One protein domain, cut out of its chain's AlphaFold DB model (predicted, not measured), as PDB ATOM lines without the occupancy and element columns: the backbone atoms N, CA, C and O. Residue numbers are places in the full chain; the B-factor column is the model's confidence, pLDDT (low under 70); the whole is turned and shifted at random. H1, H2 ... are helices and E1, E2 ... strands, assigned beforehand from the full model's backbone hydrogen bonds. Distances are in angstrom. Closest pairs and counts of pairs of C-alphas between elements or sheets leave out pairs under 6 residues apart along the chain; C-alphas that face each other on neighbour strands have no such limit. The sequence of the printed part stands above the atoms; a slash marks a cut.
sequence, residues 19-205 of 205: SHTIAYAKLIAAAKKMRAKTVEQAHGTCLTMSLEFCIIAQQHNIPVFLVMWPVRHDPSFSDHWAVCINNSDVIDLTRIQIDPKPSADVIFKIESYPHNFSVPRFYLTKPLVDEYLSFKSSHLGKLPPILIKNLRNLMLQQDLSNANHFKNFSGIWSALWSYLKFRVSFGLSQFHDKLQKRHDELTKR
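Overview. This is residues 19 to 205 of the 205 residues of an uncharacterized protein of Sapientia aquatica (UniProt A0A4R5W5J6). A small, strongly twisted five-stranded sheet has H3 packed along one face, with H4 and H5 covering the same face, and H6 folds back along H5 as a long helical hairpin. Residues 191 to 205, of which 191 to 203 belong to H6, stick out from the body, while H1 packs on H3. The printed part has 187 residues with six named helices and five named strands, in the order H1 H2 H3 E1 E2 E3 E4 E5 H4 H5 H6. The sheet, in order E4 E3 E2 E1 E5, is antiparallel, and the class is mixed, helices and strands. The whole is compact, with a radius of gyration of the C-alphas of 17.7 A, but elongated, spanning 64 by 41 by 35 A.

Along the chain. Find C-alpha 65 at (-22.335, 24.202, -0.756), where E1 begins; it runs to residue 70, 16.1 A on. E2 is residues 79 to 84, 15.7 A; E3 is 89 to 91, E4 107 to 109 and E5 121 to 124. H1 begins at C-alpha 19 at (-18.884, 28.553, -20.274) and runs to residue 34, 22.6 A. H2 is residues 39 to 42, H3 46 to 59, 20.2 A, and H4 125 to 136, 15.8 A. H5, residues 145 to 165, is 30.5 A long; H6, residues 169 to 203, is 51.0 A long and ends at C-alpha 203 at (-50.268, 47.578, 29.516).

Arrangement. E1 to E4 form a meander, each strand the antiparallel neighbour of the one before. Look for N 67 and O 82 at 2.8 A between E1 and E2, N 91 and O 83 at 2.8 A between E2 and E3, N 90 and O 108 at 2.8 A between E3 and E4, and N 66 and O 123 at 2.9 A between E1 and E5. H3, H4 and H5 are on one face of the sheet E4 E3 E2 E1 E5 and form two layers with it, that is, helices on one face of a sheet. H3 is over E2 at a height over the sheet of 8.8 A, along the strands. H3, with residues 51 to 55 alone, touches H4, about perpendicular at 73 degrees; the closest C-alphas, of Leu 51 and Val 129, are 6.2 A apart. H4 and H5 form a helical hairpin, at a shallow tilt of 14 degrees; their closest C-alphas, of Leu 128 and Leu 151, are 6.1 A apart. H5 and H6 form another, at 10 degrees, closest at the C-alphas of Ala 163 and Gly 171, 5.6 A; H6 touches H5 with residues 169 to 179 alone. H1 only grazes the sheet with residues 27 to 32, and touches H3 with residues 27 to 34 alone, closest at the C-alphas of Leu 27 and Ala 57, 6.8 A. H2 is not on the sheet and meets H3 only through their link. Every O i to N i+4 pair is within hydrogen-bond range in H1, H3, H5 and H6, and 7 of 8 are in H4; H2 is too short for such a pair.

Size, cuts and confidence. The C-alphas farthest apart, of Ser 19 and Arg 205, the chain's last residue, are 64.8 A apart. The printed part has no cut. The links E3 to E4, with 15 residues, and E4 to E5, with 11, are long. The mean pLDDT of the printed part is 87.9; look for values under 70 at residues 19 to 20, 137 to 142 and 205 of this model.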
ATOM      1  N   SER A  19     -17.560  28.605 -20.905       61.28
ATOM      2  CA  SER A  19     -18.884  28.553 -20.274       61.28
ATOM      3  C   SER A  19     -18.824  28.601 -18.737       61.28
ATOM      4  O   SER A  19     -19.571  29.355 -18.112       61.28
ATOM      5  N   HIS A  20     -17.885  27.874 -18.122       63.88
ATOM      6  CA  HIS A  20     -17.686  27.868 -16.668       63.88
ATOM      7  C   HIS A  20     -17.219  29.234 -16.156       63.88
ATOM      8  O   HIS A  20     -17.726  29.723 -15.145       63.88
ATOM      9  N   THR A  21     -16.312  29.886 -16.883       73.69
ATOM     10  CA  THR A  21     -15.804  31.221 -16.538       73.69
ATOM     11  C   THR A  21     -16.905  32.282 -16.620       73.69
ATOM     12  O   THR A  21     -17.024  33.126 -15.730       73.69
ATOM     13  N   ILE A  22     -17.770  32.211 -17.639       76.81
ATOM     14  CA  ILE A  22     -18.915  33.123 -17.799       76.81
ATOM     15  C   ILE A  22     -19.957  32.907 -16.694       76.81
ATOM     16  O   ILE A  22     -20.463  33.875 -16.121       76.81
ATOM     17  N   ALA A  23     -20.288  31.654 -16.380       81.12
ATOM     18  CA  ALA A  23     -21.268  31.322 -15.348       81.12
ATOM     19  C   ALA A  23     -20.802  31.801 -13.957       81.12
ATOM     20  O   ALA A  23     -21.571  32.393 -13.199       81.12
ATOM     21  N   TYR A  24     -19.509  31.649 -13.667       84.38
ATOM     22  CA  TYR A  24     -18.902  32.132 -12.431       84.38
ATOM     23  C   TYR A  24     -18.859  33.668 -12.347       84.38
ATOM     24  O   TYR A  24     -19.192  34.245 -11.311       84.38
ATOM     25  N   ALA A  25     -18.554  34.361 -13.450       88.12
ATOM     26  CA  ALA A  25     -18.626  35.822 -13.504       88.12
ATOM     27  C   ALA A  25     -20.051  36.347 -13.232       88.12
ATOM     28  O   ALA A  25     -20.222  37.334 -12.509       88.12
ATOM     29  N   LYS A  26     -21.084  35.661 -13.748       89.00
ATOM     30  CA  LYS A  26     -22.494  35.974 -13.454       89.00
ATOM     31  C   LYS A  26     -22.821  35.808 -11.970       89.00
ATOM     32  O   LYS A  26     -23.479  36.682 -11.408       89.00
ATOM     33  N   LEU A  27     -22.318  34.753 -11.323       91.44
ATOM     34  CA  LEU A  27     -22.473  34.577  -9.876       91.44
ATOM     35  C   LEU A  27     -21.831  35.708  -9.079       91.44
ATOM     36  O   LEU A  27     -22.463  36.242  -8.172       91.44
ATOM     37  N   ILE A  28     -20.610  36.113  -9.428       93.62
ATOM     38  CA  ILE A  28     -19.933  37.223  -8.744       93.62
ATOM     39  C   ILE A  28     -20.725  38.524  -8.913       93.62
ATOM     40  O   ILE A  28     -20.900  39.271  -7.951       93.62
ATOM     41  N   ALA A  29     -21.226  38.801 -10.118       93.44
ATOM     42  CA  ALA A  29     -22.047  39.981 -10.371       93.44
ATOM     43  C   ALA A  29     -23.349  39.957  -9.550       93.44
ATOM     44  O   ALA A  29     -23.706  40.964  -8.931       93.44
ATOM     45  N   ALA A  30     -24.023  38.804  -9.483       94.94
ATOM     46  CA  ALA A  30     -25.202  38.613  -8.644       94.94
ATOM     47  C   ALA A  30     -24.876  38.822  -7.156       94.94
ATOM     48  O   ALA A  30     -25.572  39.576  -6.480       94.94
ATOM     49  N   ALA A  31     -23.770  38.255  -6.668       96.31
ATOM     50  CA  ALA A  31     -23.318  38.412  -5.289       96.31
ATOM     51  C   ALA A  31     -23.048  39.882  -4.940       96.31
ATOM     52  O   ALA A  31     -23.539  40.386  -3.931       96.31
ATOM     53  N   LYS A  32     -22.340  40.614  -5.809       95.56
ATOM     54  CA  LYS A  32     -22.082  42.054  -5.635       95.56
ATOM     55  C   LYS A  32     -23.369  42.878  -5.579       95.56
ATOM     56  O   LYS A  32     -23.418  43.863  -4.845       95.56
ATOM     57  N   LYS A  33     -24.397  42.489  -6.337       95.00
ATOM     58  CA  LYS A  33     -25.712  43.143  -6.316       95.00
ATOM     59  C   LYS A  33     -26.503  42.810  -5.049       95.00
ATOM     60  O   LYS A  33     -27.174  43.693  -4.523       95.00
ATOM     61  N   MET A  34     -26.436  41.562  -4.590       95.50
ATOM     62  CA  MET A  34     -27.211  41.065  -3.452       95.50
ATOM     63  C   MET A  34     -26.622  41.430  -2.096       95.50
ATOM     64  O   MET A  34     -27.385  41.508  -1.143       95.50
ATOM     65  N   ARG A  35     -25.298  41.614  -1.986       95.50
ATOM     66  CA  ARG A  35     -24.631  41.807  -0.692       95.50
ATOM     67  C   ARG A  35     -25.286  42.903   0.152       95.50
ATOM     68  O   ARG A  35     -25.661  43.964  -0.359       95.50
ATOM     69  N   ALA A  36     -25.341  42.669   1.456       94.12
ATOM     70  CA  ALA A  36     -25.741  43.670   2.423       94.12
ATOM     71  C   ALA A  36     -24.729  44.823   2.408       94.12
ATOM     72  O   ALA A  36     -23.515  44.610   2.362       94.12
ATOM     73  N   LYS A  37     -25.239  46.054   2.415       92.56
ATOM     74  CA  LYS A  37     -24.425  47.277   2.382       92.56
ATOM     75  C   LYS A  37     -24.271  47.911   3.759       92.56
ATOM     76  O   LYS A  37     -23.387  48.741   3.935       92.56
ATOM     77  N   THR A  38     -25.131  47.540   4.702       92.19
ATOM     78  CA  THR A  38     -25.104  48.023   6.083       92.19
ATOM     79  C   THR A  38     -25.240  46.853   7.054       92.19
ATOM     80  O   THR A  38     -25.702  45.770   6.678       92.19
ATOM     81  N   VAL A  39     -24.836  47.065   8.307       90.44
ATOM     82  CA  VAL A  39     -24.937  46.050   9.367       90.44
ATOM     83  C   VAL A  39     -26.400  45.684   9.625       90.44
ATOM     84  O   VAL A  39     -26.721  44.511   9.796       90.44
ATOM     85  N   GLU A  40     -27.304  46.658   9.557       90.50
ATOM     86  CA  GLU A  40     -28.742  46.479   9.778       90.50
ATOM     87  C   GLU A  40     -29.365  45.571   8.715       90.50
ATOM     88  O   GLU A  40     -30.202  44.732   9.034       90.50
ATOM     89  N   GLN A  41     -28.933  45.697   7.455       90.81
ATOM     90  CA  GLN A  41     -29.384  44.817   6.371       90.81
ATOM     91  C   GLN A  41     -28.901  43.377   6.554       90.81
ATOM     92  O   GLN A  41     -29.603  42.434   6.185       90.81
ATOM     93  N   ALA A  42     -27.696  43.205   7.095       90.88
ATOM     94  CA  ALA A  42     -27.087  41.898   7.291       90.88
ATOM     95  C   ALA A  42     -27.594  41.187   8.561       90.88
ATOM     96  O   ALA A  42     -27.554  39.959   8.658       90.88
ATOM     97  N   HIS A  43     -28.088  41.946   9.541       88.88
ATOM     98  CA  HIS A  43     -28.499  41.417  10.835       88.88
ATOM     99  C   HIS A  43     -29.634  40.386  10.707       88.88
ATOM    100  O   HIS A  43     -30.759  40.700  10.322       88.88
ATOM    101  N   GLY A  44     -29.330  39.131  11.053       86.69
ATOM    102  CA  GLY A  44     -30.289  38.023  11.023       86.69
ATOM    103  C   GLY A  44     -30.681  37.540   9.621       86.69
ATOM    104  O   GLY A  44     -31.632  36.765   9.500       86.69
ATOM    105  N   THR A  45     -29.985  37.970   8.561       90.94
ATOM    106  CA  THR A  45     -30.341  37.645   7.166       90.94
ATOM    107  C   THR A  45     -29.338  36.734   6.457       90.94
ATOM    108  O   THR A  45     -29.663  36.218   5.387       90.94
ATOM    109  N   CYS A  46     -28.172  36.459   7.052       93.44
ATOM    110  CA  CYS A  46     -27.084  35.682   6.442       93.44
ATOM    111  C   CYS A  46     -27.525  34.314   5.884       93.44
ATOM    112  O   CYS A  46     -27.185  33.977   4.747       93.44
ATOM    113  N   LEU A  47     -28.353  33.552   6.614       93.56
ATOM    114  CA  LEU A  47     -28.910  32.284   6.120       93.56
ATOM    115  C   LEU A  47     -29.826  32.496   4.905       93.56
ATOM    116  O   LEU A  47     -29.662  31.827   3.887       93.56
ATOM    117  N   THR A  48     -30.779  33.426   5.001       93.25
ATOM    118  CA  THR A  48     -31.740  33.714   3.924       93.25
ATOM    119  C   THR A  48     -31.022  34.160   2.657       93.25
ATOM    120  O   THR A  48     -31.259  33.596   1.595       93.25
ATOM    121  N   MET A  49     -30.108  35.126   2.769       95.31
ATOM    122  CA  MET A  49     -29.354  35.644   1.627       95.31
ATOM    123  C   MET A  49     -28.500  34.552   0.981       95.31
ATOM    124  O   MET A  49     -28.438  34.466  -0.246       95.31
ATOM    125  N   SER A  50     -27.892  33.679   1.788       97.00
ATOM    126  CA  SER A  50     -27.126  32.540   1.278       97.00
ATOM    127  C   SER A  50     -28.015  31.533   0.538       97.00
ATOM    128  O   SER A  50     -27.642  31.068  -0.534       97.00
ATOM    129  N   LEU A  51     -29.212  31.223   1.051       96.12
ATOM    130  CA  LEU A  51     -30.174  30.344   0.368       96.12
ATOM    131  C   LEU A  51     -30.692  30.955  -0.940       96.12
ATOM    132  O   LEU A  51     -30.766  30.258  -1.953       96.12
ATOM    133  N   GLU A  52     -30.998  32.252  -0.950       95.12
ATOM    134  CA  GLU A  52     -31.390  32.971  -2.167       95.12
ATOM    135  C   GLU A  52     -30.285  32.960  -3.220       95.12
ATOM    136  O   GLU A  52     -30.549  32.755  -4.405       95.12
ATOM    137  N   PHE A  53     -29.034  33.110  -2.796       96.81
ATOM    138  CA  PHE A  53     -27.899  33.016  -3.700       96.81
ATOM    139  C   PHE A  53     -27.688  31.593  -4.233       96.81
ATOM    140  O   PHE A  53     -27.405  31.412  -5.417       96.81
ATOM    141  N   CYS A  54     -27.903  30.568  -3.403       96.75
ATOM    142  CA  CYS A  54     -27.879  29.172  -3.840       96.75
ATOM    143  C   CYS A  54     -28.934  28.874  -4.918       96.75
ATOM    144  O   CYS A  54     -28.654  28.084  -5.817       96.75
ATOM    145  N   ILE A  55     -30.108  29.519  -4.885       95.38
ATOM    146  CA  ILE A  55     -31.107  29.407  -5.965       95.38
ATOM    147  C   ILE A  55     -30.523  29.912  -7.290       95.38
ATOM    148  O   ILE A  55     -30.645  29.234  -8.308       95.38
ATOM    149  N   ILE A  56     -29.847  31.064  -7.282       95.00
ATOM    150  CA  ILE A  56     -29.209  31.623  -8.487       95.00
ATOM    151  C   ILE A  56     -28.119  30.676  -9.009       95.00
ATOM    152  O   ILE A  56     -28.035  30.424 -10.209       95.00
ATOM    153  N   ALA A  57     -27.308  30.102  -8.118       94.25
ATOM    154  CA  ALA A  57     -26.304  29.109  -8.500       94.25
ATOM    155  C   ALA A  57     -26.925  27.862  -9.144       94.25
ATOM    156  O   ALA A  57     -26.446  27.418 -10.189       94.25
ATOM    157  N   GLN A  58     -28.031  27.354  -8.596       92.88
ATOM    158  CA  GLN A  58     -28.760  26.220  -9.171       92.88
ATOM    159  C   GLN A  58     -29.358  26.540 -10.545       92.88
ATOM    160  O   GLN A  58     -29.245  25.720 -11.452       92.88
ATOM    161  N   GLN A  59     -29.915  27.739 -10.744       91.31
ATOM    162  CA  GLN A  59     -30.423  28.188 -12.052       91.31
ATOM    163  C   GLN A  59     -29.332  28.221 -13.135       91.31
ATOM    164  O   GLN A  59     -29.626  28.080 -14.322       91.31
ATOM    165  N   HIS A  60     -28.072  28.388 -12.732       89.38
ATOM    166  CA  HIS A  60     -26.909  28.350 -13.614       89.38
ATOM    167  C   HIS A  60     -26.183  26.995 -13.630       89.38
ATOM    168  O   HIS A  60     -25.134  26.894 -14.264       89.38
ATOM    169  N   ASN A  61     -26.728  25.958 -12.982       89.81
ATOM    170  CA  ASN A  61     -26.118  24.630 -12.837       89.81
ATOM    171  C   ASN A  61     -24.707  24.663 -12.221       89.81
ATOM    172  O   ASN A  61     -23.845  23.860 -12.575       89.81
ATOM    173  N   ILE A  62     -24.457  25.599 -11.303       89.88
ATOM    174  CA  ILE A  62     -23.163  25.729 -10.631       89.88
ATOM    175  C   ILE A  62     -23.236  25.000  -9.285       89.88
ATOM    176  O   ILE A  62     -24.061  25.368  -8.442       89.88
ATOM    177  N   PRO A  63     -22.386  23.983  -9.051       90.69
ATOM    178  CA  PRO A  63     -22.366  23.276  -7.782       90.69
ATOM    179  C   PRO A  63     -21.822  24.193  -6.688       90.69
ATOM    180  O   PRO A  63     -20.718  24.724  -6.788       90.69
ATOM    181  N   VAL A  64     -22.608  24.362  -5.631       94.69
ATOM    182  CA  VAL A  64     -22.245  25.149  -4.451       94.69
ATOM    183  C   VAL A  64     -22.689  24.430  -3.184       94.69
ATOM    184  O   VAL A  64     -23.687  23.700  -3.187       94.69
ATOM    185  N   PHE A  65     -21.971  24.675  -2.092       96.50
ATOM    186  CA  PHE A  65     -22.335  24.202  -0.756       96.50
ATOM    187  C   PHE A  65     -22.736  25.382   0.118       96.50
ATOM    188  O   PHE A  65     -22.176  26.468   0.001       96.50
ATOM    189  N   LEU A  66     -23.673  25.168   1.030       97.06
ATOM    190  CA  LEU A  66     -23.947  26.138   2.079       97.06
ATOM    191  C   LEU A  66     -22.954  25.893   3.217       97.06
ATOM    192  O   LEU A  66     -22.807  24.755   3.661       97.06
ATOM    193  N   VAL A  67     -22.274  26.935   3.684       96.00
ATOM    194  CA  VAL A  67     -21.321  26.849   4.798       96.00
ATOM    195  C   VAL A  67     -21.909  27.519   6.021       96.00
ATOM    196  O   VAL A  67     -22.486  28.600   5.915       96.00
ATOM    197  N   MET A  68     -21.729  26.886   7.175       94.94
ATOM    198  CA  MET A  68     -22.069  27.442   8.477       94.94
ATOM    199  C   MET A  68     -20.866  27.418   9.403       94.94
ATOM    200  O   MET A  68     -20.252  26.368   9.599       94.94
ATOM    201  N   TRP A  69     -20.596  28.544  10.046       93.88
ATOM    202  CA  TRP A  69     -19.686  28.607  11.179       93.88
ATOM    203  C   TRP A  69     -20.488  28.800  12.460       93.88
ATOM    204  O   TRP A  69     -21.175  29.812  12.593       93.88
ATOM    205  N   PRO A  70     -20.371  27.888  13.438       90.62
ATOM    206  CA  PRO A  70     -20.809  28.169  14.796       90.62
ATOM    207  C   PRO A  70     -19.924  29.260  15.408       90.62
ATOM    208  O   PRO A  70     -18.701  29.098  15.469       90.62
ATOM    209  N   VAL A  71     -20.522  30.338  15.903       89.06
ATOM    210  CA  VAL A  71     -19.794  31.471  16.492       89.06
ATOM    211  C   VAL A  71     -19.786  31.326  18.012       89.06
ATOM    212  O   VAL A  71     -20.808  31.034  18.638       89.06
ATOM    213  N   ARG A  72     -18.606  31.454  18.622       85.94
ATOM    214  CA  ARG A  72     -18.421  31.383  20.077       85.94
ATOM    215  C   ARG A  72     -18.237  32.779  20.648       85.94
ATOM    216  O   ARG A  72     -17.606  33.622  20.024       85.94
ATOM    217  N   HIS A  73     -18.716  32.968  21.876       79.69
ATOM    218  CA  HIS A  73     -18.468  34.172  22.675       79.69
ATOM    219  C   HIS A  73     -18.929  35.487  22.018       79.69
ATOM    220  O   HIS A  73     -18.439  36.547  22.394       79.69
ATOM    221  N   ASP A  74     -19.884  35.424  21.086       77.06
ATOM    222  CA  ASP A  74     -20.528  36.598  20.499       77.06
ATOM    223  C   ASP A  74     -22.002  36.644  20.942       77.06
ATOM    224  O   ASP A  74     -22.742  35.686  20.687       77.06
ATOM    225  N   PRO A  75     -22.444  37.701  21.647       74.25
ATOM    226  CA  PRO A  75     -23.840  37.846  22.055       74.25
ATOM    227  C   PRO A  75     -24.769  38.203  20.886       74.25
ATOM    228  O   PRO A  75     -25.986  38.080  21.015       74.25
ATOM    229  N   SER A  76     -24.221  38.658  19.761       70.19
ATOM    230  CA  SER A  76     -24.972  39.265  18.661       70.19
ATOM    231  C   SER A  76     -25.496  38.228  17.668       70.19
ATOM    232  O   SER A  76     -26.522  38.459  17.030       70.19
ATOM    233  N   PHE A  77     -24.806  37.093  17.512       75.69
ATOM    234  CA  PHE A  77     -25.239  35.982  16.663       75.69
ATOM    235  C   PHE A  77     -24.539  34.665  17.034       75.69
ATOM    236  O   PHE A  77     -23.376  34.637  17.425       75.69
ATOM    237  N   SER A  78     -25.261  33.547  16.897       82.94
ATOM    238  CA  SER A  78     -24.774  32.203  17.257       82.94
ATOM    239  C   SER A  78     -24.116  31.443  16.107       82.94
ATOM    240  O   SER A  78     -23.406  30.461  16.329       82.94
ATOM    241  N   ASP A  79     -24.394  31.846  14.872       90.62
ATOM    242  CA  ASP A  79     -23.785  31.289  13.676       90.62
ATOM    243  C   ASP A  79     -23.718  32.307  12.544       90.62
ATOM    244  O   ASP A  79     -24.383  33.344  12.566       90.62
ATOM    245  N   HIS A  80     -22.878  31.989  11.565       94.69
ATOM    246  CA  HIS A  80     -22.708  32.748  10.337       94.69
ATOM    247  C   HIS A  80     -22.791  31.836   9.124       94.69
ATOM    248  O   HIS A  80     -22.355  30.683   9.183       94.69
ATOM    249  N   TRP A  81     -23.317  32.367   8.023       96.19
ATOM    250  CA  TRP A  81     -23.625  31.603   6.820       96.19
ATOM    251  C   TRP A  81     -23.011  32.248   5.584       96.19
ATOM    252  O   TRP A  81     -23.050  33.466   5.431       96.19
ATOM    253  N   ALA A  82     -22.471  31.415   4.700       97.44
ATOM    254  CA  ALA A  82     -21.952  31.823   3.398       97.44
ATOM    255  C   ALA A  82     -22.120  30.688   2.378       97.44
ATOM    256  O   ALA A  82     -22.570  29.588   2.716       97.44
ATOM    257  N   VAL A  83     -21.730  30.928   1.125       97.75
ATOM    258  CA  VAL A  83     -21.834  29.935   0.047       97.75
ATOM    259  C   VAL A  83     -20.450  29.507  -0.430       97.75
ATOM    260  O   VAL A  83     -19.709  30.303  -0.991       97.75
ATOM    261  N   CYS A  84     -20.105  28.237  -0.231       96.38
ATOM    262  CA  CYS A  84     -18.885  27.614  -0.733       96.38
ATOM    263  C   CYS A  84     -18.961  27.433  -2.241       96.38
ATOM    264  O   CYS A  84     -19.880  26.778  -2.743       96.38
ATOM    265  N   ILE A  85     -17.960  27.946  -2.941       93.12
ATOM    266  CA  ILE A  85     -17.842  27.823  -4.399       93.12
ATOM    267  C   ILE A  85     -16.688  26.904  -4.812       93.12
ATOM    268  O   ILE A  85     -16.676  26.419  -5.939       93.12
ATOM    269  N   ASN A  86     -15.726  26.656  -3.918       90.75
ATOM    270  CA  ASN A  86     -14.649  25.677  -4.077       90.75
ATOM    271  C   ASN A  86     -14.079  25.287  -2.695       90.75
ATOM    272  O   ASN A  86     -14.567  25.743  -1.668       90.75
ATOM    273  N   ASN A  87     -13.022  24.474  -2.647       89.12
ATOM    274  CA  ASN A  87     -12.414  23.987  -1.399       89.12
ATOM    275  C   ASN A  87     -11.873  25.071  -0.440       89.12
ATOM    276  O   ASN A  87     -11.591  24.762   0.717       89.12
ATOM    277  N   SER A  88     -11.661  26.303  -0.907       92.31
ATOM    278  CA  SER A  88     -11.006  27.369  -0.137       92.31
ATOM    279  C   SER A  88     -11.784  28.678  -0.083       92.31
ATOM    280  O   SER A  88     -11.517  29.484   0.805       92.31
ATOM    281  N   ASP A  89     -12.725  28.887  -1.001       94.88
ATOM    282  CA  ASP A  89     -13.393  30.163  -1.210       94.88
ATOM    283  C   ASP A  89     -14.887  30.082  -0.922       94.88
ATOM    284  O   ASP A  89     -15.578  29.115  -1.271       94.88
ATOM    285  N   VAL A  90     -15.394  31.162  -0.341       96.56
ATOM    286  CA  VAL A  90     -16.811  31.375  -0.065       96.56
ATOM    287  C   VAL A  90     -17.265  32.728  -0.585       96.56
ATOM    288  O   VAL A  90     -16.510  33.697  -0.584       96.56
ATOM    289  N   ILE A  91     -18.523  32.793  -1.010       97.19
ATOM    290  CA  ILE A  91     -19.244  34.036  -1.250       97.19
ATOM    291  C   ILE A  91     -19.984  34.410   0.028       97.19
ATOM    292  O   ILE A  91     -20.898  33.694   0.443       97.19
ATOM    293  N   ASP A  92     -19.599  35.532   0.633       96.88
ATOM    294  CA  ASP A  92     -20.207  36.045   1.863       96.88
ATOM    295  C   ASP A  92     -20.945  37.353   1.587       96.88
ATOM    296  O   ASP A  92     -20.356  38.428   1.456       96.88
ATOM    297  N   LEU A  93     -22.268  37.250   1.495       97.06
ATOM    298  CA  LEU A  93     -23.145  38.383   1.206       97.06
ATOM    299  C   LEU A  93     -23.371  39.288   2.418       97.06
ATOM    300  O   LEU A  93     -23.942  40.366   2.276       97.06
ATOM    301  N   THR A  94     -22.931  38.857   3.593       95.56
ATOM    302  CA  THR A  94     -23.179  39.502   4.882       95.56
ATOM    303  C   THR A  94     -21.885  39.769   5.646       95.56
ATOM    304  O   THR A  94     -21.911  40.006   6.851       95.56
ATOM    305  N   ARG A  95     -20.741  39.804   4.944       94.62
ATOM    306  CA  ARG A  95     -19.408  39.990   5.542       94.62
ATOM    307  C   ARG A  95     -19.305  41.230   6.429       94.62
ATOM    308  O   ARG A  95     -18.525  41.224   7.375       94.62
ATOM    309  N   ILE A  96     -20.124  42.250   6.168       92.81
ATOM    310  CA  ILE A  96     -20.196  43.476   6.972       92.81
ATOM    311  C   ILE A  96     -20.515  43.233   8.461       92.81
ATOM    312  O   ILE A  96     -20.206  44.077   9.295       92.81
ATOM    313  N   GLN A  97     -21.092  42.077   8.816       90.06
ATOM    314  CA  GLN A  97     -21.303  41.670  10.215       90.06
ATOM    315  C   GLN A  97     -20.008  41.273  10.932       90.06
ATOM    316  O   GLN A  97     -19.959  41.288  12.156       90.06
ATOM    317  N   ILE A  98     -18.987  40.878  10.174       88.94
ATOM    318  CA  ILE A  98     -17.703  40.379  10.681       88.94
ATOM    319  C   ILE A  98     -16.640  41.465  10.570       88.94
ATOM    320  O   ILE A  98     -15.839  41.662  11.477       88.94
ATOM    321  N   ASP A  99     -16.641  42.158   9.437       88.12
ATOM    322  CA  ASP A  99     -15.756  43.269   9.134       88.12
ATOM    323  C   ASP A  99     -16.620  44.478   8.757       88.12
ATOM    324  O   ASP A  99     -17.147  44.502   7.647       88.12
ATOM    325  N   PRO A 100     -16.782  45.476   9.646       80.75
ATOM    326  CA  PRO A 100     -17.619  46.652   9.399       80.75
ATOM    327  C   PRO A 100     -17.165  47.531   8.225       80.75
ATOM    328  O   PRO A 100     -17.922  48.400   7.786       80.75
ATOM    329  N   LYS A 101     -15.943  47.340   7.715       85.00
ATOM    330  CA  LYS A 101     -15.425  48.026   6.523       85.00
ATOM    331  C   LYS A 101     -14.927  46.991   5.512       85.00
ATOM    332  O   LYS A 101     -13.752  47.023   5.142       85.00
ATOM    333  N   PRO A 102     -15.810  46.090   5.045       81.62
ATOM    334  CA  PRO A 102     -15.372  45.004   4.197       81.62
ATOM    335  C   PRO A 102     -14.891  45.575   2.862       81.62
ATOM    336  O   PRO A 102     -15.443  46.550   2.337       81.62
ATOM    337  N   SER A 103     -13.876  44.938   2.281       82.75
ATOM    338  CA  SER A 103     -13.477  45.182   0.893       82.75
ATOM    339  C   SER A 103     -14.688  45.116  -0.045       82.75
ATOM    340  O   SER A 103     -15.657  44.403   0.216       82.75
ATOM    341  N   ALA A 104     -14.611  45.776  -1.205       84.56
ATOM    342  CA  ALA A 104     -15.637  45.648  -2.243       84.56
ATOM    343  C   ALA A 104     -15.721  44.234  -2.862       84.56
ATOM    344  O   ALA A 104     -16.567  43.998  -3.733       84.56
ATOM    345  N   ASP A 105     -14.880  43.309  -2.420       88.81
ATOM    346  CA  ASP A 105     -14.939  41.904  -2.776       88.81
ATOM    347  C   ASP A 105     -16.103  41.184  -2.094       88.81
ATOM    348  O   ASP A 105     -16.682  41.633  -1.107       88.81
ATOM    349  N   VAL A 106     -16.492  40.069  -2.701       93.38
ATOM    350  CA  VAL A 106     -17.543  39.173  -2.194       93.38
ATOM    351  C   VAL A 106     -17.032  37.751  -2.013       93.38
ATOM    352  O   VAL A 106     -17.750  36.930  -1.456       93.38
ATOM    353  N   ILE A 107     -15.814  37.468  -2.489       95.44
ATOM    354  CA  ILE A 107     -15.145  36.179  -2.356       95.44
ATOM    355  C   ILE A 107     -14.131  36.296  -1.227       95.44
ATOM    356  O   ILE A 107     -13.278  37.182  -1.249       95.44
ATOM    357  N   PHE A 108     -14.212  35.383  -0.268       94.81
ATOM    358  CA  PHE A 108     -13.328  35.333   0.887       94.81
ATOM    359  C   PHE A 108     -12.796  33.921   1.087       94.81
ATOM    360  O   PHE A 108     -13.455  32.938   0.754       94.81
ATOM    361  N   LYS A 109     -11.603  33.827   1.671       94.38
ATOM    362  CA  LYS A 109     -11.015  32.548   2.054       94.38
ATOM    363  C   LYS A 109     -11.707  31.999   3.300       94.38
ATOM    364  O   LYS A 109     -11.929  32.727   4.261       94.38
ATOM    365  N   ILE A 110     -11.985  30.700   3.328       93.88
ATOM    366  CA  ILE A 110     -12.562  30.014   4.499       93.88
ATOM    367  C   ILE A 110     -11.680  30.207   5.743       93.88
ATOM    368  O   ILE A 110     -12.188  30.367   6.849       93.88
ATOM    369  N   GLU A 111     -10.360  30.229   5.560       92.88
ATOM    370  CA  GLU A 111      -9.374  30.426   6.631       92.88
ATOM    371  C   GLU A 111      -9.249  31.879   7.116       92.88
ATOM    372  O   GLU A 111      -8.662  32.105   8.170       92.88
ATOM    373  N   SER A 112      -9.813  32.866   6.404       92.38
ATOM    374  CA  SER A 112      -9.768  34.278   6.826       92.38
ATOM    375  C   SER A 112     -10.885  34.660   7.804       92.38
ATOM    376  O   SER A 112     -11.056  35.838   8.140       92.38
ATOM    377  N   TYR A 113     -11.686  33.688   8.248       92.56
ATOM    378  CA  TYR A 113     -12.698  33.916   9.273       92.56
ATOM    379  C   TYR A 113     -12.053  33.997  10.666       92.56
ATOM    380  O   TYR A 113     -11.116  33.248  10.948       92.56
ATOM    381  N   PRO A 114     -12.530  34.899  11.545       88.56
ATOM    382  CA  PRO A 114     -11.937  35.094  12.866       88.56
ATOM    383  C   PRO A 114     -11.937  33.829  13.735       88.56
ATOM    384  O   PRO A 114     -12.805  32.971  13.615       88.56
ATOM    385  N   HIS A 115     -11.004  33.741  14.685       87.25
ATOM    386  CA  HIS A 115     -10.807  32.550  15.528       87.25
ATOM    387  C   HIS A 115     -12.026  32.146  16.382       87.25
ATOM    388  O   HIS A 115     -12.134  30.992  16.797       87.25
ATOM    389  N   ASN A 116     -12.940  33.078  16.679       88.62
ATOM    390  CA  ASN A 116     -14.171  32.780  17.413       88.62
ATOM    391  C   ASN A 116     -15.208  32.033  16.551       88.62
ATOM    392  O   ASN A 116     -16.193  31.514  17.081       88.62
ATOM    393  N   PHE A 117     -14.965  31.914  15.245       90.69
ATOM    394  CA  PHE A 117     -15.715  31.073  14.324       90.69
ATOM    395  C   PHE A 117     -15.149  29.656  14.423       90.69
ATOM    396  O   PHE A 117     -13.994  29.384  14.105       90.69
ATOM    397  N   SER A 118     -15.975  28.734  14.911       88.69
ATOM    398  CA  SER A 118     -15.601  27.325  15.039       88.69
ATOM    399  C   SER A 118     -15.409  26.681  13.664       88.69
ATOM    400  O   SER A 118     -15.741  27.264  12.639       88.69
ATOM    401  N   VAL A 119     -14.931  25.433  13.646       89.50
ATOM    402  CA  VAL A 119     -14.775  24.646  12.414       89.50
ATOM    403  C   VAL A 119     -16.044  24.720  11.541       89.50
ATOM    404  O   VAL A 119     -17.125  24.388  12.048       89.50
ATOM    405  N   PRO A 120     -15.926  25.128  10.260       92.62
ATOM    406  CA  PRO A 120     -17.068  25.247   9.367       92.62
ATOM    407  C   PRO A 120     -17.719  23.896   9.096       92.62
ATOM    408  O   PRO A 120     -17.055  22.859   9.012       92.62
ATOM    409  N   ARG A 121     -19.034  23.931   8.903       92.50
ATOM    410  CA  ARG A 121     -19.850  22.808   8.447       92.50
ATOM    411  C   ARG A 121     -20.376  23.106   7.057       92.50
ATOM    412  O   ARG A 121     -20.758  24.237   6.773       92.50
ATOM    413  N   PHE A 122     -20.395  22.087   6.213       94.25
ATOM    414  CA  PHE A 122     -20.747  22.212   4.805       94.25
ATOM    415  C   PHE A 122     -21.974  21.365   4.521       94.25
ATOM    416  O   PHE A 122     -22.024  20.192   4.893       94.25
ATOM    417  N   TYR A 123     -22.944  21.967   3.845       95.75
ATOM    418  CA  TYR A 123     -24.231  21.361   3.566       95.75
ATOM    419  C   TYR A 123     -24.527  21.373   2.070       95.75
ATOM    420  O   TYR A 123     -24.304  22.370   1.377       95.75
ATOM    421  N   LEU A 124     -25.080  20.267   1.580       95.19
ATOM    422  CA  LEU A 124     -25.656  20.181   0.247       95.19
ATOM    423  C   LEU A 124     -26.801  21.186   0.132       95.19
ATOM    424  O   LEU A 124     -27.730  21.195   0.945       95.19
ATOM    425  N   THR A 125     -26.735  22.024  -0.897       94.94
ATOM    426  CA  THR A 125     -27.662  23.147  -1.072       94.94
ATOM    427  C   THR A 125     -29.028  22.706  -1.558       94.94
ATOM    428  O   THR A 125     -30.020  23.258  -1.101       94.94
ATOM    429  N   LYS A 126     -29.106  21.691  -2.426       94.06
ATOM    430  CA  LYS A 126     -30.370  21.222  -3.013       94.06
ATOM    431  C   LYS A 126     -31.487  20.949  -1.991       94.06
ATOM    432  O   LYS A 126     -32.496  21.638  -2.076       94.06
ATOM    433  N   PRO A 127     -31.328  20.049  -1.002       94.56
ATOM    434  CA  PRO A 127     -32.404  19.774  -0.044       94.56
ATOM    435  C   PRO A 127     -32.808  21.008   0.777       94.56
ATOM    436  O   PRO A 127     -33.973  21.166   1.118       94.56
ATOM    437  N   LEU A 128     -31.859  21.900   1.078       95.31
ATOM    438  CA  LEU A 128     -32.131  23.123   1.837       95.31
ATOM    439  C   LEU A 128     -32.872  24.171   0.998       95.31
ATOM    440  O   LEU A 128     -33.764  24.845   1.503       95.31
ATOM    441  N   VAL A 129     -32.506  24.309  -0.276       94.75
ATOM    442  CA  VAL A 129     -33.170  25.209  -1.224       94.75
ATOM    443  C   VAL A 129     -34.576  24.714  -1.549       94.75
ATOM    444  O   VAL A 129     -35.496  25.525  -1.548       94.75
ATOM    445  N   ASP A 130     -34.760  23.410  -1.765       93.94
ATOM    446  CA  ASP A 130     -36.075  22.816  -2.032       93.94
ATOM    447  C   ASP A 130     -37.036  23.080  -0.848       93.94
ATOM    448  O   ASP A 130     -38.162  23.544  -1.047       93.94
ATOM    449  N   GLU A 131     -36.562  22.902   0.392       94.38
ATOM    450  CA  GLU A 131     -37.314  23.240   1.612       94.38
ATOM    451  C   GLU A 131     -37.582  24.748   1.744       94.38
ATOM    452  O   GLU A 131     -38.666  25.171   2.132       94.38
ATOM    453  N   TYR A 132     -36.613  25.596   1.403       93.38
ATOM    454  CA  TYR A 132     -36.794  27.048   1.440       93.38
ATOM    455  C   TYR A 132     -37.832  27.534   0.412       93.38
ATOM    456  O   TYR A 132     -38.685  28.370   0.729       93.38
ATOM    457  N   LEU A 133     -37.799  26.997  -0.809       91.81
ATOM    458  CA  LEU A 133     -38.725  27.345  -1.889       91.81
ATOM    459  C   LEU A 133     -40.161  26.892  -1.604       91.81
ATOM    460  O   LEU A 133     -41.093  27.630  -1.932       91.81
ATOM    461  N   SER A 134     -40.347  25.732  -0.961       89.88
ATOM    462  CA  SER A 134     -41.677  25.232  -0.586       89.88
ATOM    463  C   SER A 134     -42.416  26.194   0.357       89.88
ATOM    464  O   SER A 134     -43.631  26.351   0.255       89.88
ATOM    465  N   PHE A 135     -41.681  26.909   1.215       85.00
ATOM    466  CA  PHE A 135     -42.235  27.923   2.113       85.00
ATOM    467  C   PHE A 135     -42.344  29.314   1.484       85.00
ATOM    468  O   PHE A 135     -43.324  30.018   1.752       85.00
ATOM    469  N   LYS A 136     -41.368  29.723   0.660       80.38
ATOM    470  CA  LYS A 136     -41.326  31.057   0.031       80.38
ATOM    471  C   LYS A 136     -42.522  31.314  -0.885       80.38
ATOM    472  O   LYS A 136     -43.006  32.439  -0.947       80.38
ATOM    473  N   SER A 137     -43.029  30.280  -1.552       69.69
ATOM    474  CA  SER A 137     -44.242  30.362  -2.377       69.69
ATOM    475  C   SER A 137     -45.501  30.721  -1.575       69.69
ATOM    476  O   SER A 137     -46.474  31.199  -2.151       69.69
ATOM    477  N   SER A 138     -45.472  30.520  -0.253       66.00
ATOM    478  CA  SER A 138     -46.636  30.621   0.631       66.00
ATOM    479  C   SER A 138     -46.539  31.758   1.664       66.00
ATOM    480  O   SER A 138     -47.526  32.040   2.337       66.00
ATOM    481  N   HIS A 139     -45.376  32.407   1.830       61.81
ATOM    482  CA  HIS A 139     -45.147  33.420   2.873       61.81
ATOM    483  C   HIS A 139     -44.260  34.572   2.368       61.81
ATOM    484  O   HIS A 139     -43.085  34.376   2.062       61.81
ATOM    485  N   LEU A 140     -44.799  35.796   2.345       56.88
ATOM    486  CA  LEU A 140     -44.026  37.026   2.136       56.88
ATOM    487  C   LEU A 140     -43.512  37.529   3.495       56.88
ATOM    488  O   LEU A 140     -44.300  38.010   4.306       56.88
ATOM    489  N   GLY A 141     -42.206  37.424   3.770       64.31
ATOM    490  CA  GLY A 141     -41.603  38.039   4.962       64.31
ATOM    491  C   GLY A 141     -40.464  37.251   5.615       64.31
ATOM    492  O   GLY A 141     -39.732  36.518   4.952       64.31
ATOM    493  N   LYS A 142     -40.295  37.445   6.934       69.31
ATOM    494  CA  LYS A 142     -39.296  36.746   7.766       69.31
ATOM    495  C   LYS A 142     -39.479  35.226   7.670       69.31
ATOM    496  O   LYS A 142     -40.606  34.750   7.560       69.31
ATOM    497  N   LEU A 143     -38.379  34.471   7.775       76.50
ATOM    498  CA  LEU A 143     -38.430  33.006   7.763       76.50
ATOM    499  C   LEU A 143     -39.353  32.512   8.887       76.50
ATOM    500  O   LEU A 143     -39.085  32.811  10.057       76.50
ATOM    501  N   PRO A 144     -40.423  31.760   8.579       83.31
ATOM    502  CA  PRO A 144     -41.315  31.286   9.614       83.31
ATOM    503  C   PRO A 144     -40.560  30.310  10.534       83.31
ATOM    504  O   PRO A 144     -39.725  29.532  10.062       83.31
ATOM    505  N   PRO A 145     -40.849  30.291  11.848       83.69
ATOM    506  CA  PRO A 145     -40.107  29.468  12.806       83.69
ATOM    507  C   PRO A 145     -40.071  27.971  12.442       83.69
ATOM    508  O   PRO A 145     -39.091  27.275  12.716       83.69
ATOM    509  N   ILE A 146     -41.127  27.476  11.787       86.88
ATOM    510  CA  ILE A 146     -41.213  26.098  11.290       86.88
ATOM    511  C   ILE A 146     -40.193  25.803  10.180       86.88
ATOM    512  O   ILE A 146     -39.561  24.750  10.216       86.88
ATOM    513  N   LEU A 147     -39.950  26.745   9.264       89.31
ATOM    514  CA  LEU A 147     -38.954  26.595   8.204       89.31
ATOM    515  C   LEU A 147     -37.547  26.506   8.800       89.31
ATOM    516  O   LEU A 147     -36.778  25.618   8.447       89.31
ATOM    517  N   ILE A 148     -37.227  27.372   9.766       87.75
ATOM    518  CA  ILE A 148     -35.925  27.338  10.452       87.75
ATOM    519  C   ILE A 148     -35.716  25.973  11.123       87.75
ATOM    520  O   ILE A 148     -34.647  25.373  11.001       87.75
ATOM    521  N   LYS A 149     -36.745  25.445  11.796       88.75
ATOM    522  CA  LYS A 149     -36.704  24.109  12.403       88.75
ATOM    523  C   LYS A 149     -36.450  23.014  11.358       88.75
ATOM    524  O   LYS A 149     -35.624  22.136  11.609       88.75
ATOM    525  N   ASN A 150     -37.128  23.058  10.214       92.62
ATOM    526  CA  ASN A 150     -36.977  22.054   9.161       92.62
ATOM    527  C   ASN A 150     -35.582  22.093   8.527       92.62
ATOM    528  O   ASN A 150     -34.926  21.055   8.447       92.62
ATOM    529  N   LEU A 151     -35.076  23.286   8.198       93.75
ATOM    530  CA  LEU A 151     -33.708  23.468   7.703       93.75
ATOM    531  C   LEU A 151     -32.676  22.890   8.682       93.75
ATOM    532  O   LEU A 151     -31.786  22.145   8.276       93.75
ATOM    533  N   ARG A 152     -32.828  23.147   9.989       91.75
ATOM    534  CA  ARG A 152     -31.931  22.588  11.019       91.75
ATOM    535  C   ARG A 152     -32.015  21.068  11.130       91.75
ATOM    536  O   ARG A 152     -30.994  20.439  11.393       91.75
ATOM    537  N   ASN A 153     -33.188  20.470  10.926       92.50
ATOM    538  CA  ASN A 153     -33.323  19.012  10.889       92.50
ATOM    539  C   ASN A 153     -32.594  18.415   9.678       92.50
ATOM    540  O   ASN A 153     -31.867  17.438   9.842       92.50
ATOM    541  N   LEU A 154     -32.742  19.014   8.492       94.94
ATOM    542  CA  LEU A 154     -32.029  18.586   7.283       94.94
ATOM    543  C   LEU A 154     -30.510  18.690   7.467       94.94
ATOM    544  O   LEU A 154     -29.773  17.774   7.110       94.94
ATOM    545  N   MET A 155     -30.033  19.774   8.081       94.25
ATOM    546  CA  MET A 155     -28.616  19.950   8.415       94.25
ATOM    547  C   MET A 155     -28.124  18.896   9.410       94.25
ATOM    548  O   MET A 155     -27.059  18.324   9.207       94.25
ATOM    549  N   LEU A 156     -28.909  18.586  10.449       91.94
ATOM    550  CA  LEU A 156     -28.574  17.520  11.395       91.94
ATOM    551  C   LEU A 156     -28.489  16.158  10.696       91.94
ATOM    552  O   LEU A 156     -27.564  15.399  10.962       91.94
ATOM    553  N   GLN A 157     -29.419  15.843   9.793       93.38
ATOM    554  CA  GLN A 157     -29.375  14.601   9.016       93.38
ATOM    555  C   GLN A 157     -28.102  14.511   8.167       93.38
ATOM    556  O   GLN A 157     -27.466  13.458   8.141       93.38
ATOM    557  N   GLN A 158     -27.697  15.610   7.524       93.56
ATOM    558  CA  GLN A 158     -26.437  15.671   6.783       93.56
ATOM    559  C   GLN A 158     -25.222  15.508   7.706       93.56
ATOM    560  O   GLN A 158     -24.339  14.707   7.405       93.56
ATOM    561  N   ASP A 159     -25.197  16.193   8.854       89.75
ATOM    562  CA  ASP A 159     -24.119  16.076   9.843       89.75
ATOM    563  C   ASP A 159     -23.983  14.625  10.356       89.75
ATOM    564  O   ASP A 159     -22.875  14.091  10.422       89.75
ATOM    565  N   LEU A 160     -25.102  13.961  10.673       87.94
ATOM    566  CA  LEU A 160     -25.127  12.564  11.124       87.94
ATOM    567  C   LEU A 160     -24.703  11.590  10.018       87.94
ATOM    568  O   LEU A 160     -23.928  10.673  10.281       87.94
ATOM    569  N   SER A 161     -25.175  11.799   8.786       87.12
ATOM    570  CA  SER A 161     -24.786  10.990   7.625       87.12
ATOM    571  C   SER A 161     -23.278  11.070   7.375       87.12
ATOM    572  O   SER A 161     -22.599  10.043   7.296       87.12
ATOM    573  N   ASN A 162     -22.728  12.289   7.374       82.06
ATOM    574  CA  ASN A 162     -21.296  12.528   7.219       82.06
ATOM    575  C   ASN A 162     -20.501  11.873   8.354       82.06
ATOM    576  O   ASN A 162     -19.522  11.167   8.114       82.06
ATOM    577  N   ALA A 163     -20.920  12.066   9.604       81.81
ATOM    578  CA  ALA A 163     -20.205  11.518  10.747       81.81
ATOM    579  C   ALA A 163     -20.214   9.978  10.773       81.81
ATOM    580  O   ALA A 163     -19.184   9.378  11.087       81.81
ATOM    581  N   ASN A 164     -21.327   9.347  10.385       73.12
ATOM    582  CA  ASN A 164     -21.423   7.894  10.236       73.12
ATOM    583  C   ASN A 164     -20.493   7.379   9.133       73.12
ATOM    584  O   ASN A 164     -19.773   6.405   9.348       73.12
ATOM    585  N   HIS A 165     -20.459   8.060   7.984       73.94
ATOM    586  CA  HIS A 165     -19.587   7.689   6.869       73.94
ATOM    587  C   HIS A 165     -18.101   7.720   7.260       73.94
ATOM    588  O   HIS A 165     -17.344   6.814   6.919       73.94
ATOM    589  N   PHE A 166     -17.691   8.714   8.055       73.75
ATOM    590  CA  PHE A 166     -16.301   8.885   8.491       73.75
ATOM    591  C   PHE A 166     -15.974   8.264   9.860       73.75
ATOM    592  O   PHE A 166     -14.886   8.510  10.383       73.75
ATOM    593  N   LYS A 167     -16.893   7.496  10.467       79.69
ATOM    594  CA  LYS A 167     -16.771   6.951  11.838       79.69
ATOM    595  C   LYS A 167     -16.326   8.006  12.870       79.69
ATOM    596  O   LYS A 167     -15.575   7.722  13.802       79.69
ATOM    597  N   ASN A 168     -16.778   9.249  12.699       78.31
ATOM    598  CA  ASN A 168     -16.348  10.388  13.502       78.31
ATOM    599  C   ASN A 168     -17.340  10.675  14.638       78.31
ATOM    600  O   ASN A 168     -18.202  11.551  14.531       78.31
ATOM    601  N   PHE A 169     -17.175   9.983  15.765       79.44
ATOM    602  CA  PHE A 169     -18.021  10.161  16.949       79.44
ATOM    603  C   PHE A 169     -18.002  11.589  17.517       79.44
ATOM    604  O   PHE A 169     -19.029  12.081  17.982       79.44
ATOM    605  N   SER A 170     -16.867  12.294  17.439       80.38
ATOM    606  CA  SER A 170     -16.784  13.695  17.888       80.38
ATOM    607  C   SER A 170     -17.658  14.629  17.038       80.38
ATOM    608  O   SER A 170     -18.271  15.565  17.559       80.38
ATOM    609  N   GLY A 171     -17.785  14.327  15.742       75.81
ATOM    610  CA  GLY A 171     -18.677  15.022  14.818       75.81
ATOM    611  C   GLY A 171     -20.149  14.837  15.186       75.81
ATOM    612  O   GLY A 171     -20.882  15.823  15.224       75.81
ATOM    613  N   ILE A 172     -20.554  13.613  15.549       80.50
ATOM    614  CA  ILE A 172     -21.923  13.305  16.008       80.50
ATOM    615  C   ILE A 172     -22.277  14.151  17.234       80.50
ATOM    616  O   ILE A 172     -23.294  14.846  17.238       80.50
ATOM    617  N   TRP A 173     -21.421  14.144  18.259       83.56
ATOM    618  CA  TRP A 173     -21.665  14.914  19.479       83.56
ATOM    619  C   TRP A 173     -21.717  16.419  19.221       83.56
ATOM    620  O   TRP A 173     -22.605  17.099  19.732       83.56
ATOM    621  N   SER A 174     -20.823  16.942  18.379       80.19
ATOM    622  CA  SER A 174     -20.837  18.352  17.969       80.19
ATOM    623  C   SER A 174     -22.129  18.725  17.231       80.19
ATOM    624  O   SER A 174     -22.703  19.797  17.466       80.19
ATOM    625  N   ALA A 175     -22.621  17.846  16.356       80.69
ATOM    626  CA  ALA A 175     -23.867  18.040  15.623       80.69
ATOM    627  C   ALA A 175     -25.079  18.067  16.558       80.69
ATOM    628  O   ALA A 175     -25.835  19.042  16.560       80.69
ATOM    629  N   LEU A 176     -25.203  17.051  17.416       85.75
ATOM    630  CA  LEU A 176     -26.275  16.944  18.404       85.75
ATOM    631  C   LEU A 176     -26.265  18.115  19.385       85.75
ATOM    632  O   LEU A 176     -27.313  18.702  19.644       85.75
ATOM    633  N   TRP A 177     -25.092  18.506  19.888       85.31
ATOM    634  CA  TRP A 177     -24.969  19.633  20.810       85.31
ATOM    635  C   TRP A 177     -25.375  20.953  20.155       85.31
ATOM    636  O   TRP A 177     -26.105  21.744  20.749       85.31
ATOM    637  N   SER A 178     -24.965  21.181  18.904       81.62
ATOM    638  CA  SER A 178     -25.390  22.356  18.136       81.62
ATOM    639  C   SER A 178     -26.903  22.377  17.914       81.62
ATOM    640  O   SER A 178     -27.528  23.429  18.046       81.62
ATOM    641  N   TYR A 179     -27.502  21.225  17.605       83.38
ATOM    642  CA  TYR A 179     -28.946  21.103  17.430       83.38
ATOM    643  C   TYR A 179     -29.707  21.329  18.744       83.38
ATOM    644  O   TYR A 179     -30.713  22.040  18.767       83.38
ATOM    645  N   LEU A 180     -29.211  20.777  19.854       86.06
ATOM    646  CA  LEU A 180     -29.806  20.946  21.176       86.06
ATOM    647  C   LEU A 180     -29.740  22.405  21.637       86.06
ATOM    648  O   LEU A 180     -30.754  22.943  22.077       86.06
ATOM    649  N   LYS A 181     -28.588  23.069  21.469       84.44
ATOM    650  CA  LYS A 181     -28.454  24.511  21.728       84.44
ATOM    651  C   LYS A 181     -29.488  25.309  20.948       84.44
ATOM    652  O   LYS A 181     -30.214  26.093  21.547       84.44
ATOM    653  N   PHE A 182     -29.603  25.057  19.641       83.56
ATOM    654  CA  PHE A 182     -30.619  25.701  18.815       83.56
ATOM    655  C   PHE A 182     -32.028  25.474  19.378       83.56
ATOM    656  O   PHE A 182     -32.771  26.434  19.543       83.56
ATOM    657  N   ARG A 183     -32.392  24.233  19.725       84.31
ATOM    658  CA  ARG A 183     -33.714  23.908  20.288       84.31
ATOM    659  C   ARG A 183     -34.009  24.671  21.578       84.31
ATOM    660  O   ARG A 183     -35.121  25.174  21.724       84.31
ATOM    661  N   VAL A 184     -33.037  24.759  22.484       84.81
ATOM    662  CA  VAL A 184     -33.178  25.491  23.751       84.81
ATOM    663  C   VAL A 184     -33.318  26.989  23.490       84.81
ATOM    664  O   VAL A 184     -34.301  27.584  23.925       84.81
ATOM    665  N   SER A 185     -32.401  27.592  22.727       81.81
ATOM    666  CA  SER A 185     -32.440  29.025  22.397       81.81
ATOM    667  C   SER A 185     -33.724  29.413  21.663       81.81
ATOM    668  O   SER A 185     -34.352  30.415  21.988       81.81
ATOM    669  N   PHE A 186     -34.161  28.589  20.713       81.12
ATOM    670  CA  PHE A 186     -35.401  28.795  19.975       81.12
ATOM    671  C   PHE A 186     -36.634  28.689  20.880       81.12
ATOM    672  O   PHE A 186     -37.537  29.519  20.788       81.12
ATOM    673  N   GLY A 187     -36.667  27.706  21.785       79.81
ATOM    674  CA  GLY A 187     -37.735  27.572  22.777       79.81
ATOM    675  C   GLY A 187     -37.815  28.774  23.719       79.81
ATOM    676  O   GLY A 187     -38.905  29.298  23.948       79.81
ATOM    677  N   LEU A 188     -36.667  29.255  24.206       84.50
ATOM    678  CA  LEU A 188     -36.578  30.451  25.048       84.50
ATOM    679  C   LEU A 188     -37.030  31.713  24.303       84.50
ATOM    680  O   LEU A 188     -37.791  32.492  24.867       84.50
ATOM    681  N   SER A 189     -36.644  31.883  23.035       80.88
ATOM    682  CA  SER A 189     -37.104  33.005  22.205       80.88
ATOM    683  C   SER A 189     -38.623  32.994  22.036       80.88
ATOM    684  O   SER A 189     -39.273  34.006  22.266       80.88
ATOM    685  N   GLN A 190     -39.219  31.839  21.714       82.69
ATOM    686  CA  GLN A 190     -40.679  31.734  21.598       82.69
ATOM    687  C   GLN A 190     -41.397  32.005  22.921       82.69
ATOM    688  O   GLN A 190     -42.509  32.535  22.933       82.69
ATOM    689  N   PHE A 191     -40.797  31.593  24.037       85.06
ATOM    690  CA  PHE A 191     -41.334  31.874  25.360       85.06
ATOM    691  C   PHE A 191     -41.269  33.373  25.678       85.06
ATOM    692  O   PHE A 191     -42.276  33.940  26.096       85.06
ATOM    693  N   HIS A 192     -40.135  34.019  25.403       84.31
ATOM    694  CA  HIS A 192     -39.951  35.458  25.563       84.31
ATOM    695  C   HIS A 192     -40.951  36.258  24.717       84.31
ATOM    696  O   HIS A 192     -41.644  37.118  25.252       84.31
ATOM    697  N   ASP A 193     -41.123  35.919  23.437       83.62
ATOM    698  CA  ASP A 193     -42.085  36.594  22.552       83.62
ATOM    699  C   ASP A 193     -43.526  36.479  23.074       83.62
ATOM    700  O   ASP A 193     -44.305  37.432  23.014       83.62
ATOM    701  N   LYS A 194     -43.893  35.320  23.640       87.88
ATOM    702  CA  LYS A 194     -45.201  35.127  24.286       87.88
ATOM    703  C   LYS A 194     -45.355  35.979  25.543       87.88
ATOM    704  O   LYS A 194     -46.448  36.493  25.778       87.88
ATOM    705  N   LEU A 195     -44.305  36.105  26.356       90.62
ATOM    706  CA  LEU A 195     -44.317  36.964  27.540       90.62
ATOM    707  C   LEU A 195     -44.437  38.439  27.157       90.62
ATOM    708  O   LEU A 195     -45.293  39.121  27.713       90.62
ATOM    709  N   GLN A 196     -43.658  38.900  26.176       88.75
ATOM    710  CA  GLN A 196     -43.718  40.273  25.676       88.75
ATOM    711  C   GLN A 196     -45.116  40.600  25.151       88.75
ATOM    712  O   GLN A 196     -45.716  41.587  25.562       88.75
ATOM    713  N   LYS A 197     -45.692  39.717  24.326       89.62
ATOM    714  CA  LYS A 197     -47.050  39.904  23.808       89.62
ATOM    715  C   LYS A 197     -48.086  40.021  24.931       89.62
ATOM    716  O   LYS A 197     -48.946  40.893  24.875       89.62
ATOM    717  N   ARG A 198     -47.994  39.177  25.965       91.00
ATOM    718  CA  ARG A 198     -48.879  39.261  27.140       91.00
ATOM    719  C   ARG A 198     -48.680  40.558  27.921       91.00
ATOM    720  O   ARG A 198     -49.658  41.134  28.383       91.00
ATOM    721  N   HIS A 199     -47.442  41.015  28.081       91.69
ATOM    722  CA  HIS A 199     -47.146  42.283  28.744       91.69
ATOM    723  C   HIS A 199     -47.742  43.476  27.980       91.69
ATOM    724  O   HIS A 199     -48.407  44.320  28.579       91.69
ATOM    725  N   ASP A 200     -47.588  43.502  26.656       91.75
ATOM    726  CA  ASP A 200     -48.157  44.540  25.792       91.75
ATOM    727  C   ASP A 200     -49.699  44.533  25.822       91.75
ATOM    728  O   ASP A 200     -50.333  45.584  25.754       91.75
ATOM    729  N   GLU A 201     -50.325  43.356  25.929       93.44
ATOM    730  CA  GLU A 201     -51.783  43.213  26.080       93.44
ATOM    731  C   GLU A 201     -52.291  43.729  27.437       93.44
ATOM    732  O   GLU A 201     -53.404  44.249  27.513       93.44
ATOM    733  N   LEU A 202     -51.489  43.593  28.500       92.50
ATOM    734  CA  LEU A 202     -51.832  44.048  29.851       92.50
ATOM    735  C   LEU A 202     -51.601  45.550  30.056       92.50
ATOM    736  O   LEU A 202     -52.337  46.160  30.820       92.50
ATOM    737  N   THR A 203     -50.612  46.146  29.388       91.19
ATOM    738  CA  THR A 203     -50.268  47.578  29.516       91.19
ATOM    739  C   THR A 203     -51.088  48.501  28.614       91.19
ATOM    740  O   THR A 203     -51.084  49.713  28.811       91.19
ATOM    741  N   LYS A 204     -51.807  47.951  27.628       82.00
ATOM    742  CA  LYS A 204     -52.741  48.693  26.758       82.00
ATOM    743  C   LYS A 204     -54.165  48.816  27.325       82.00
ATOM    744  O   LYS A 204     -55.033  49.335  26.626       82.00
ATOM    745  N   ARG A 205     -54.419  48.305  28.532       54.34
ATOM    746  CA  ARG A 205     -55.686  48.443  29.268       54.34
ATOM    747  C   ARG A 205     -55.545  49.498  30.351       54.34
ATOM    748  O   ARG A 205     -56.552  50.196  30.581       54.34
TER     749      ARG A 205